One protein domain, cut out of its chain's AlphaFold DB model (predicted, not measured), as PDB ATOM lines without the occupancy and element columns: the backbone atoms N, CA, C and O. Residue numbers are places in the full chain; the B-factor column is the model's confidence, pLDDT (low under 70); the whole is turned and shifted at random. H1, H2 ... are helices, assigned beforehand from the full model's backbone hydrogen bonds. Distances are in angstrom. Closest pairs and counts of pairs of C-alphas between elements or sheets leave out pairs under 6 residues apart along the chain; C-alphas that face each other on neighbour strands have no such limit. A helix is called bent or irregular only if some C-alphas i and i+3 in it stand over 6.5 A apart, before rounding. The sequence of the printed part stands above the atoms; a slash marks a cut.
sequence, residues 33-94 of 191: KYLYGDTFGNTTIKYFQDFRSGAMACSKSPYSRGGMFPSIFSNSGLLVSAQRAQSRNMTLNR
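Overview. This is residues 33 to 94 of the 191 residues of an uncharacterized protein of Coregonus sp. 'balchen' (UniProt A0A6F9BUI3). What shape does the model make? Two separate helices, the long H1 and the shorter H3, form the arms of a loose, flat V, with the very short H2 near its closed end; residues 71 to 74, in the link between H2 and H3, lie between the arms. What is it made of? The printed part has 62 residues with three named helices, in the order H1, H2, H3, and no named strand; the class is all helix. How spread out is it? It is loose, with a radius of gyration of the C-alphas of 14.4 A, and the C-alphas span 43 by 33 by 15 A.

Along the chain. Where does the first helix run? H1 is residues 40 to 58, from C-alpha 40 at (136.693, 135.443, 195.315) to C-alpha 58 at (133.698, 146.643, 170.628), 27.3 A from first to last C-alpha. What follows it? H2 is residues 62 to 65, and it is irregular: C-alphas 62 and 65 are 7.1 A apart, against about 5 A in a regular helix. Where is the last helix? H3 is residues 77 to 89, 18.2 A from first to last C-alpha, and it ends with C-alpha 89 at (124.113, 114.972, 177.962).

Arrangement. Which helices touch? H1, with residues 56 to 58 alone, and H2 touch only at the corner by their link; their closest C-alphas, those of Met 56 and Ser 64, are 4.6 A apart. Which stay apart? H3 touches no helix: H1 and H3 are apart, and so are H2 and H3. How do the helix backbones look? In H1 and H3 every O i to N i+4 pair is within hydrogen-bond range. H2 is too short for such a pair, and its 1 pair of O i to N i+3 is not within range.

Size, cuts and confidence. How large is it? The two C-alphas farthest apart, those of Tyr 34 and Asn 93, are 43.8 A apart. Are there cuts or long links? The printed part, residues 33 to 94, has no cut; the link from H1 to H2 is tight, with 3 residues, and that from H2 to H3 is long, with 11. Which stretches stand free? Residues 36 to 42, of which 40 to 42 belong to H1, stand free, as do residues 87 to 94, of which 87 to 89 belong to H3. Where is confidence low? The mean pLDDT of the printed part is 82.3, and 1 residue, residue 90, is under 70.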
ATOM      1  N   LYS A  33     137.767 145.030 196.178       88.00
ATOM      2  CA  LYS A  33     137.859 145.580 197.543       88.00
ATOM      3  C   LYS A  33     136.632 146.372 198.012       88.00
ATOM      4  O   LYS A  33     136.492 146.607 199.205       88.00
ATOM      5  N   TYR A  34     135.786 146.824 197.087       91.31
ATOM      6  CA  TYR A  34     134.584 147.605 197.395       91.31
ATOM      7  C   TYR A  34     133.303 146.770 197.297       91.31
ATOM      8  O   TYR A  34     132.222 147.269 197.591       91.31
ATOM      9  N   LEU A  35     133.415 145.518 196.853       88.12
ATOM     10  CA  LEU A  35     132.303 144.598 196.668       88.12
ATOM     11  C   LEU A  35     132.404 143.517 197.744       88.12
ATOM     12  O   LEU A  35     133.397 142.800 197.822       88.12
ATOM     13  N   TYR A  36     131.376 143.408 198.579       88.75
ATOM     14  CA  TYR A  36     131.284 142.412 199.645       88.75
ATOM     15  C   TYR A  36     130.083 141.489 199.408       88.75
ATOM     16  O   TYR A  36     129.147 141.849 198.698       88.75
ATOM     17  N   GLY A  37     130.117 140.290 199.994       90.12
ATOM     18  CA  GLY A  37     129.035 139.300 199.888       90.12
ATOM     19  C   GLY A  37     129.202 138.249 198.784       90.12
ATOM     20  O   GLY A  37     128.442 137.288 198.762       90.12
ATOM     21  N   ASP A  38     130.222 138.368 197.930       87.00
ATOM     22  CA  ASP A  38     130.581 137.357 196.930       87.00
ATOM     23  C   ASP A  38     131.903 136.662 197.281       87.00
ATOM     24  O   ASP A  38     132.813 137.249 197.870       87.00
ATOM     25  N   THR A  39     132.049 135.404 196.864       87.81
ATOM     26  CA  THR A  39     133.330 134.697 196.971       87.81
ATOM     27  C   THR A  39     134.340 135.243 195.961       87.81
ATOM     28  O   THR A  39     133.987 135.767 194.899       87.81
ATOM     29  N   PHE A  40     135.630 135.065 196.248       83.81
ATOM     30  CA  PHE A  40     136.693 135.443 195.315       83.81
ATOM     31  C   PHE A  40     136.530 134.778 193.932       83.81
ATOM     32  O   PHE A  40     136.737 135.411 192.899       83.81
ATOM     33  N   GLY A  41     136.076 133.520 193.891       82.31
ATOM     34  CA  GLY A  41     135.775 132.821 192.636       82.31
ATOM     35  C   GLY A  41     134.640 133.483 191.846       82.31
ATOM     36  O   GLY A  41     134.775 133.728 190.651       82.31
ATOM     37  N   ASN A  42     133.542 133.859 192.507       84.19
ATOM     38  CA  ASN A  42     132.413 134.505 191.832       84.19
ATOM     39  C   ASN A  42     132.774 135.905 191.316       84.19
ATOM     40  O   ASN A  42     132.473 136.241 190.170       84.19
ATOM     41  N   THR A  43     133.455 136.707 192.141       87.25
ATOM     42  CA  THR A  43     133.870 138.071 191.770       87.25
ATOM     43  C   THR A  43     134.831 138.073 190.583       87.25
ATOM     44  O   THR A  43     134.664 138.865 189.653       87.25
ATOM     45  N   THR A  44     135.806 137.163 190.575       84.31
ATOM     46  CA  THR A  44     136.748 137.012 189.461       84.31
ATOM     47  C   THR A  44     136.033 136.570 188.185       84.31
ATOM     48  O   THR A  44     136.229 137.197 187.141       84.31
ATOM     49  N   ILE A  45     135.179 135.539 188.246       83.44
ATOM     50  CA  ILE A  45     134.436 135.032 187.078       83.44
ATOM     51  C   ILE A  45     133.564 136.131 186.467       83.44
ATOM     52  O   ILE A  45     133.593 136.324 185.250       83.44
ATOM     53  N   LYS A  46     132.835 136.881 187.303       85.44
ATOM     54  CA  LYS A  46     132.011 138.012 186.863       85.44
ATOM     55  C   LYS A  46     132.853 139.071 186.157       85.44
ATOM     56  O   LYS A  46     132.532 139.459 185.040       85.44
ATOM     57  N   TYR A  47     133.972 139.476 186.761       86.25
ATOM     58  CA  TYR A  47     134.877 140.448 186.148       86.25
ATOM     59  C   TYR A  47     135.400 139.983 184.781       86.25
ATOM     60  O   TYR A  47     135.440 140.767 183.834       86.25
ATOM     61  N   PHE A  48     135.769 138.708 184.649       84.12
ATOM     62  CA  PHE A  48     136.212 138.159 183.368       84.12
ATOM     63  C   PHE A  48     135.109 138.184 182.307       84.12
ATOM     64  O   PHE A  48     135.382 138.529 181.156       84.12
ATOM     65  N   GLN A  49     133.872 137.855 182.682       83.19
ATOM     66  CA  GLN A  49     132.720 137.942 181.782       83.19
ATOM     67  C   GLN A  49     132.443 139.392 181.357       83.19
ATOM     68  O   GLN A  49     132.284 139.647 180.163       83.19
ATOM     69  N   ASP A  50     132.472 140.347 182.287       86.62
ATOM     70  CA  ASP A  50     132.303 141.781 182.003       86.62
ATOM     71  C   ASP A  50     133.398 142.295 181.052       86.62
ATOM     72  O   ASP A  50     133.117 142.933 180.037       86.62
ATOM     73  N   PHE A  51     134.661 141.957 181.322       84.94
ATOM     74  CA  PHE A  51     135.784 142.356 180.474       84.94
ATOM     75  C   PHE A  51     135.686 141.748 179.069       84.94
ATOM     76  O   PHE A  51     135.810 142.448 178.061       84.94
ATOM     77  N   ARG A  52     135.422 140.438 178.991       80.75
ATOM     78  CA  ARG A  52     135.247 139.720 177.723       80.75
ATOM     79  C   ARG A  52     134.070 140.282 176.933       80.75
ATOM     80  O   ARG A  52     134.191 140.448 175.723       80.75
ATOM     81  N   SER A  53     132.946 140.556 177.589       81.12
ATOM     82  CA  SER A  53     131.748 141.075 176.932       81.12
ATOM     83  C   SER A  53     131.963 142.479 176.374       81.12
ATOM     84  O   SER A  53     131.625 142.701 175.213       81.12
ATOM     85  N   GLY A  54     132.611 143.374 177.128       84.94
ATOM     86  CA  GLY A  54     133.001 144.700 176.645       84.94
ATOM     87  C   GLY A  54     133.952 144.624 175.448       84.94
ATOM     88  O   GLY A  54     133.695 145.233 174.410       84.94
ATOM     89  N   ALA A  55     134.999 143.796 175.537       83.56
ATOM     90  CA  ALA A  55     135.933 143.593 174.430       83.56
ATOM     91  C   ALA A  55     135.241 143.041 173.167       83.56
ATOM     92  O   ALA A  55     135.527 143.484 172.055       83.56
ATOM     93  N   MET A  56     134.308 142.094 173.327       79.44
ATOM     94  CA  MET A  56     133.564 141.494 172.215       79.44
ATOM     95  C   MET A  56     132.544 142.453 171.600       79.44
ATOM     96  O   MET A  56     132.416 142.460 170.375       79.44
ATOM     97  N   ALA A  57     131.879 143.282 172.413       81.56
ATOM     98  CA  ALA A  57     130.946 144.311 171.955       81.56
ATOM     99  C   ALA A  57     131.641 145.378 171.094       81.56
ATOM    100  O   ALA A  57     131.076 145.841 170.107       81.56
ATOM    101  N   CYS A  58     132.888 145.720 171.424       82.56
ATOM    102  CA  CYS A  58     133.698 146.643 170.628       82.56
ATOM    103  C   CYS A  58     134.362 145.980 169.408       82.56
ATOM    104  O   CYS A  58     134.887 146.675 168.537       82.56
ATOM    105  N   SER A  59     134.376 144.646 169.322       83.12
ATOM    106  CA  SER A  59     135.045 143.939 168.230       83.12
ATOM    107  C   SER A  59     134.172 143.891 166.971       83.12
ATOM    108  O   SER A  59     133.007 143.511 167.021       83.12
ATOM    109  N   LYS A  60     134.757 144.172 165.800       83.94
ATOM    110  CA  LYS A  60     134.117 143.917 164.490       83.94
ATOM    111  C   LYS A  60     134.235 142.456 164.041       83.94
ATOM    112  O   LYS A  60     133.931 142.124 162.899       83.94
ATOM    113  N   SER A  61     134.726 141.580 164.917       81.88
ATOM    114  CA  SER A  61     134.919 140.177 164.579       81.88
ATOM    115  C   SER A  61     133.563 139.467 164.436       81.88
ATOM    116  O   SER A  61     132.617 139.801 165.162       81.88
ATOM    117  N   PRO A  62     133.457 138.433 163.581       75.88
ATOM    118  CA  PRO A  62     132.275 137.567 163.534       75.88
ATOM    119  C   PRO A  62     131.930 136.938 164.897       75.88
ATOM    120  O   PRO A  62     130.791 136.549 165.140       75.88
ATOM    121  N   TYR A  63     132.902 136.877 165.813       72.94
ATOM    122  CA  TYR A  63     132.769 136.321 167.159       72.94
ATOM    123  C   TYR A  63     132.177 137.290 168.197       72.94
ATOM    124  O   TYR A  63     131.892 136.862 169.317       72.94
ATOM    125  N   SER A  64     131.934 138.554 167.835       76.88
ATOM    126  CA  SER A  64     131.331 139.591 168.698       76.88
ATOM    127  C   SER A  64     130.014 139.164 169.359       76.88
ATOM    128  O   SER A  64     129.737 139.536 170.498       76.88
ATOM    129  N   ARG A  65     129.228 138.300 168.700       73.50
ATOM    130  CA  ARG A  65     127.947 137.763 169.205       73.50
ATOM    131  C   ARG A  65     128.069 136.581 170.181       73.50
ATOM    132  O   ARG A  65     127.066 135.949 170.499       73.50
ATOM    133  N   GLY A  66     129.270 136.275 170.677       73.31
ATOM    134  CA  GLY A  66     129.482 135.235 171.693       73.31
ATOM    135  C   GLY A  66     130.309 134.033 171.238       73.31
ATOM    136  O   GLY A  66     130.516 133.122 172.036       73.31
ATOM    137  N   GLY A  67     130.848 134.059 170.016       76.75
ATOM    138  CA  GLY A  67     131.673 132.986 169.457       76.75
ATOM    139  C   GLY A  67     130.888 131.961 168.629       76.75
ATOM    140  O   GLY A  67     129.694 132.113 168.410       76.75
ATOM    141  N   MET A  68     131.584 130.924 168.152       77.75
ATOM    142  CA  MET A  68     130.991 129.786 167.424       77.75
ATOM    143  C   MET A  68     130.734 128.579 168.342       77.75
ATOM    144  O   MET A  68     129.832 127.786 168.105       77.75
ATOM    145  N   PHE A  69     131.543 128.425 169.393       79.12
ATOM    146  CA  PHE A  69     131.510 127.254 170.263       79.12
ATOM    147  C   PHE A  69     130.582 127.481 171.470       79.12
ATOM    148  O   PHE A  69     130.671 128.545 172.094       79.12
ATOM    149  N   PRO A  70     129.725 126.508 171.832       83.44
ATOM    150  CA  PRO A  70     128.906 126.585 173.037       83.44
ATOM    151  C   PRO A  70     129.799 126.733 174.274       83.44
ATOM    152  O   PRO A  70     130.671 125.920 174.554       83.44
ATOM    153  N   SER A  71     129.615 127.820 175.017       81.94
ATOM    154  CA  SER A  71     130.444 128.151 176.174       81.94
ATOM    155  C   SER A  71     129.590 128.777 177.262       81.94
ATOM    156  O   SER A  71     128.700 129.573 176.981       81.94
ATOM    157  N   ILE A  72     129.909 128.486 178.523       81.25
ATOM    158  CA  ILE A  72     129.302 129.178 179.670       81.25
ATOM    159  C   ILE A  72     129.699 130.662 179.740       81.25
ATOM    160  O   ILE A  72     129.081 131.424 180.473       81.25
ATOM    161  N   PHE A  73     130.719 131.072 178.978       78.00
ATOM    162  CA  PHE A  73     131.242 132.440 178.925       78.00
ATOM    163  C   PHE A  73     130.804 133.205 177.661       78.00
ATOM    164  O   PHE A  73     131.423 134.212 177.303       78.00
ATOM    165  N   SER A  74     129.813 132.706 176.914       80.38
ATOM    166  CA  SER A  74     129.267 133.411 175.747       80.38
ATOM    167  C   SER A  74     128.183 134.410 176.153       80.38
ATOM    168  O   SER A  74     127.354 134.098 177.000       80.38
ATOM    169  N   ASN A  75     128.111 135.552 175.465       78.38
ATOM    170  CA  ASN A  75     127.052 136.548 175.672       78.38
ATOM    171  C   ASN A  75     125.704 136.172 175.032       78.38
ATOM    172  O   ASN A  75     124.712 136.862 175.252       78.38
ATOM    173  N   SER A  76     125.643 135.118 174.212       83.69
ATOM    174  CA  SER A  76     124.402 134.678 173.575       83.69
ATOM    175  C   SER A  76     123.721 133.587 174.397       83.69
ATOM    176  O   SER A  76     124.289 132.527 174.667       83.69
ATOM    177  N   GLY A  77     122.454 133.817 174.755       85.62
ATOM    178  CA  GLY A  77     121.659 132.850 175.519       85.62
ATOM    179  C   GLY A  77     121.516 131.492 174.818       85.62
ATOM    180  O   GLY A  77     121.435 130.461 175.485       85.62
ATOM    181  N   LEU A  78     121.564 131.472 173.481       87.44
ATOM    182  CA  LEU A  78     121.516 130.246 172.679       87.44
ATOM    183  C   LEU A  78     122.753 129.360 172.886       87.44
ATOM    184  O   LEU A  78     122.605 128.161 173.110       87.44
ATOM    185  N   LEU A  79     123.964 129.929 172.875       86.94
ATOM    186  CA  LEU A  79     125.206 129.169 173.072       86.94
ATOM    187  C   LEU A  79     125.362 128.693 174.520       86.94
ATOM    188  O   LEU A  79     125.805 127.566 174.745       86.94
ATOM    189  N   VAL A  80     124.932 129.503 175.494       87.50
ATOM    190  CA  VAL A  80     124.870 129.085 176.906       87.50
ATOM    191  C   VAL A  80     123.897 127.915 177.078       87.50
ATOM    192  O   VAL A  80     124.208 126.941 177.767       87.50
ATOM    193  N   SER A  81     122.732 127.980 176.427       88.25
ATOM    194  CA  SER A  81     121.729 126.909 176.462       88.25
ATOM    195  C   SER A  81     122.235 125.635 175.788       88.25
ATOM    196  O   SER A  81     122.095 124.551 176.355       88.25
ATOM    197  N   ALA A  82     122.899 125.760 174.637       88.06
ATOM    198  CA  ALA A  82     123.536 124.644 173.946       88.06
ATOM    199  C   ALA A  82     124.626 123.988 174.809       88.06
ATOM    200  O   ALA A  82     124.638 122.765 174.949       88.06
ATOM    201  N   GLN A  83     125.478 124.778 175.472       87.94
ATOM    202  CA  GLN A  83     126.499 124.252 176.384       87.94
ATOM    203  C   GLN A  83     125.877 123.528 177.577       87.94
ATOM    204  O   GLN A  83     126.328 122.450 177.970       87.94
ATOM    205  N   ARG A  84     124.807 124.092 178.149       85.75
ATOM    206  CA  ARG A  84     124.075 123.465 179.254       85.75
ATOM    207  C   ARG A  84     123.464 122.132 178.819       85.75
ATOM    208  O   ARG A  84     123.594 121.156 179.554       85.75
ATOM    209  N   ALA A  85     122.864 122.069 177.632       85.38
ATOM    210  CA  ALA A  85     122.338 120.828 177.068       85.38
ATOM    211  C   ALA A  85     123.450 119.785 176.858       85.38
ATOM    212  O   ALA A  85     123.307 118.651 177.306       85.38
ATOM    213  N   GLN A  86     124.593 120.179 176.286       82.00
ATOM    214  CA  GLN A  86     125.746 119.287 176.117       82.00
ATOM    215  C   GLN A  86     126.272 118.758 177.453       82.00
ATOM    216  O   GLN A  86     126.446 117.554 177.596       82.00
ATOM    217  N   SER A  87     126.464 119.627 178.452       78.38
ATOM    218  CA  SER A  87     126.953 119.226 179.780       78.38
ATOM    219  C   SER A  87     126.011 118.258 180.506       78.38
ATOM    220  O   SER A  87     126.479 117.346 181.178       78.38
ATOM    221  N   ARG A  88     124.689 118.403 180.326       78.31
ATOM    222  CA  ARG A  88     123.688 117.453 180.843       78.31
ATOM    223  C   ARG A  88     123.733 116.120 180.101       78.31
ATOM    224  O   ARG A  88     123.600 115.076 180.724       78.31
ATOM    225  N   ASN A  89     123.982 116.161 178.797       75.25
ATOM    226  CA  ASN A  89     124.113 114.972 177.962       75.25
ATOM    227  C   ASN A  89     125.479 114.282 178.104       75.25
ATOM    228  O   ASN A  89     125.648 113.197 177.564       75.25
ATOM    229  N   MET A  90     126.448 114.855 178.832       69.62
ATOM    230  CA  MET A  90     127.765 114.234 179.049       69.62
ATOM    231  C   MET A  90     127.663 112.864 179.717       69.62
ATOM    232  O   MET A  90     128.452 111.978 179.411       69.62
ATOM    233  N   THR A  91     126.699 112.677 180.620       71.38
ATOM    234  CA  THR A  91     126.460 111.385 181.276       71.38
ATOM    235  C   THR A  91     125.817 110.374 180.331       71.38
ATOM    236  O   THR A  91     126.162 109.198 180.397       71.38
ATOM    237  N   LEU A  92     124.936 110.830 179.435       78.19
ATOM    238  CA  LEU A  92     124.257 109.999 178.435       78.19
ATOM    239  C   LEU A  92     125.192 109.593 177.286       78.19
ATOM    240  O   LEU A  92     125.179 108.448 176.855       78.19
ATOM    241  N   ASN A  93     126.041 110.516 176.830       76.56
ATOM    242  CA  ASN A  93     126.965 110.327 175.709       76.56
ATOM    243  C   ASN A  93     128.359 109.873 176.153       76.56
ATOM    244  O   ASN A  93     129.325 109.989 175.396       76.56
ATOM    245  N   ARG A  94     128.506 109.403 177.395       77.81
ATOM    246  CA  ARG A  94     129.803 108.964 177.898       77.81
ATOM    247  C   ARG A  94     130.198 107.682 177.158       77.81
ATOM    248  O   ARG A  94     129.500 106.681 177.314       77.81
TER     249      ARG A  94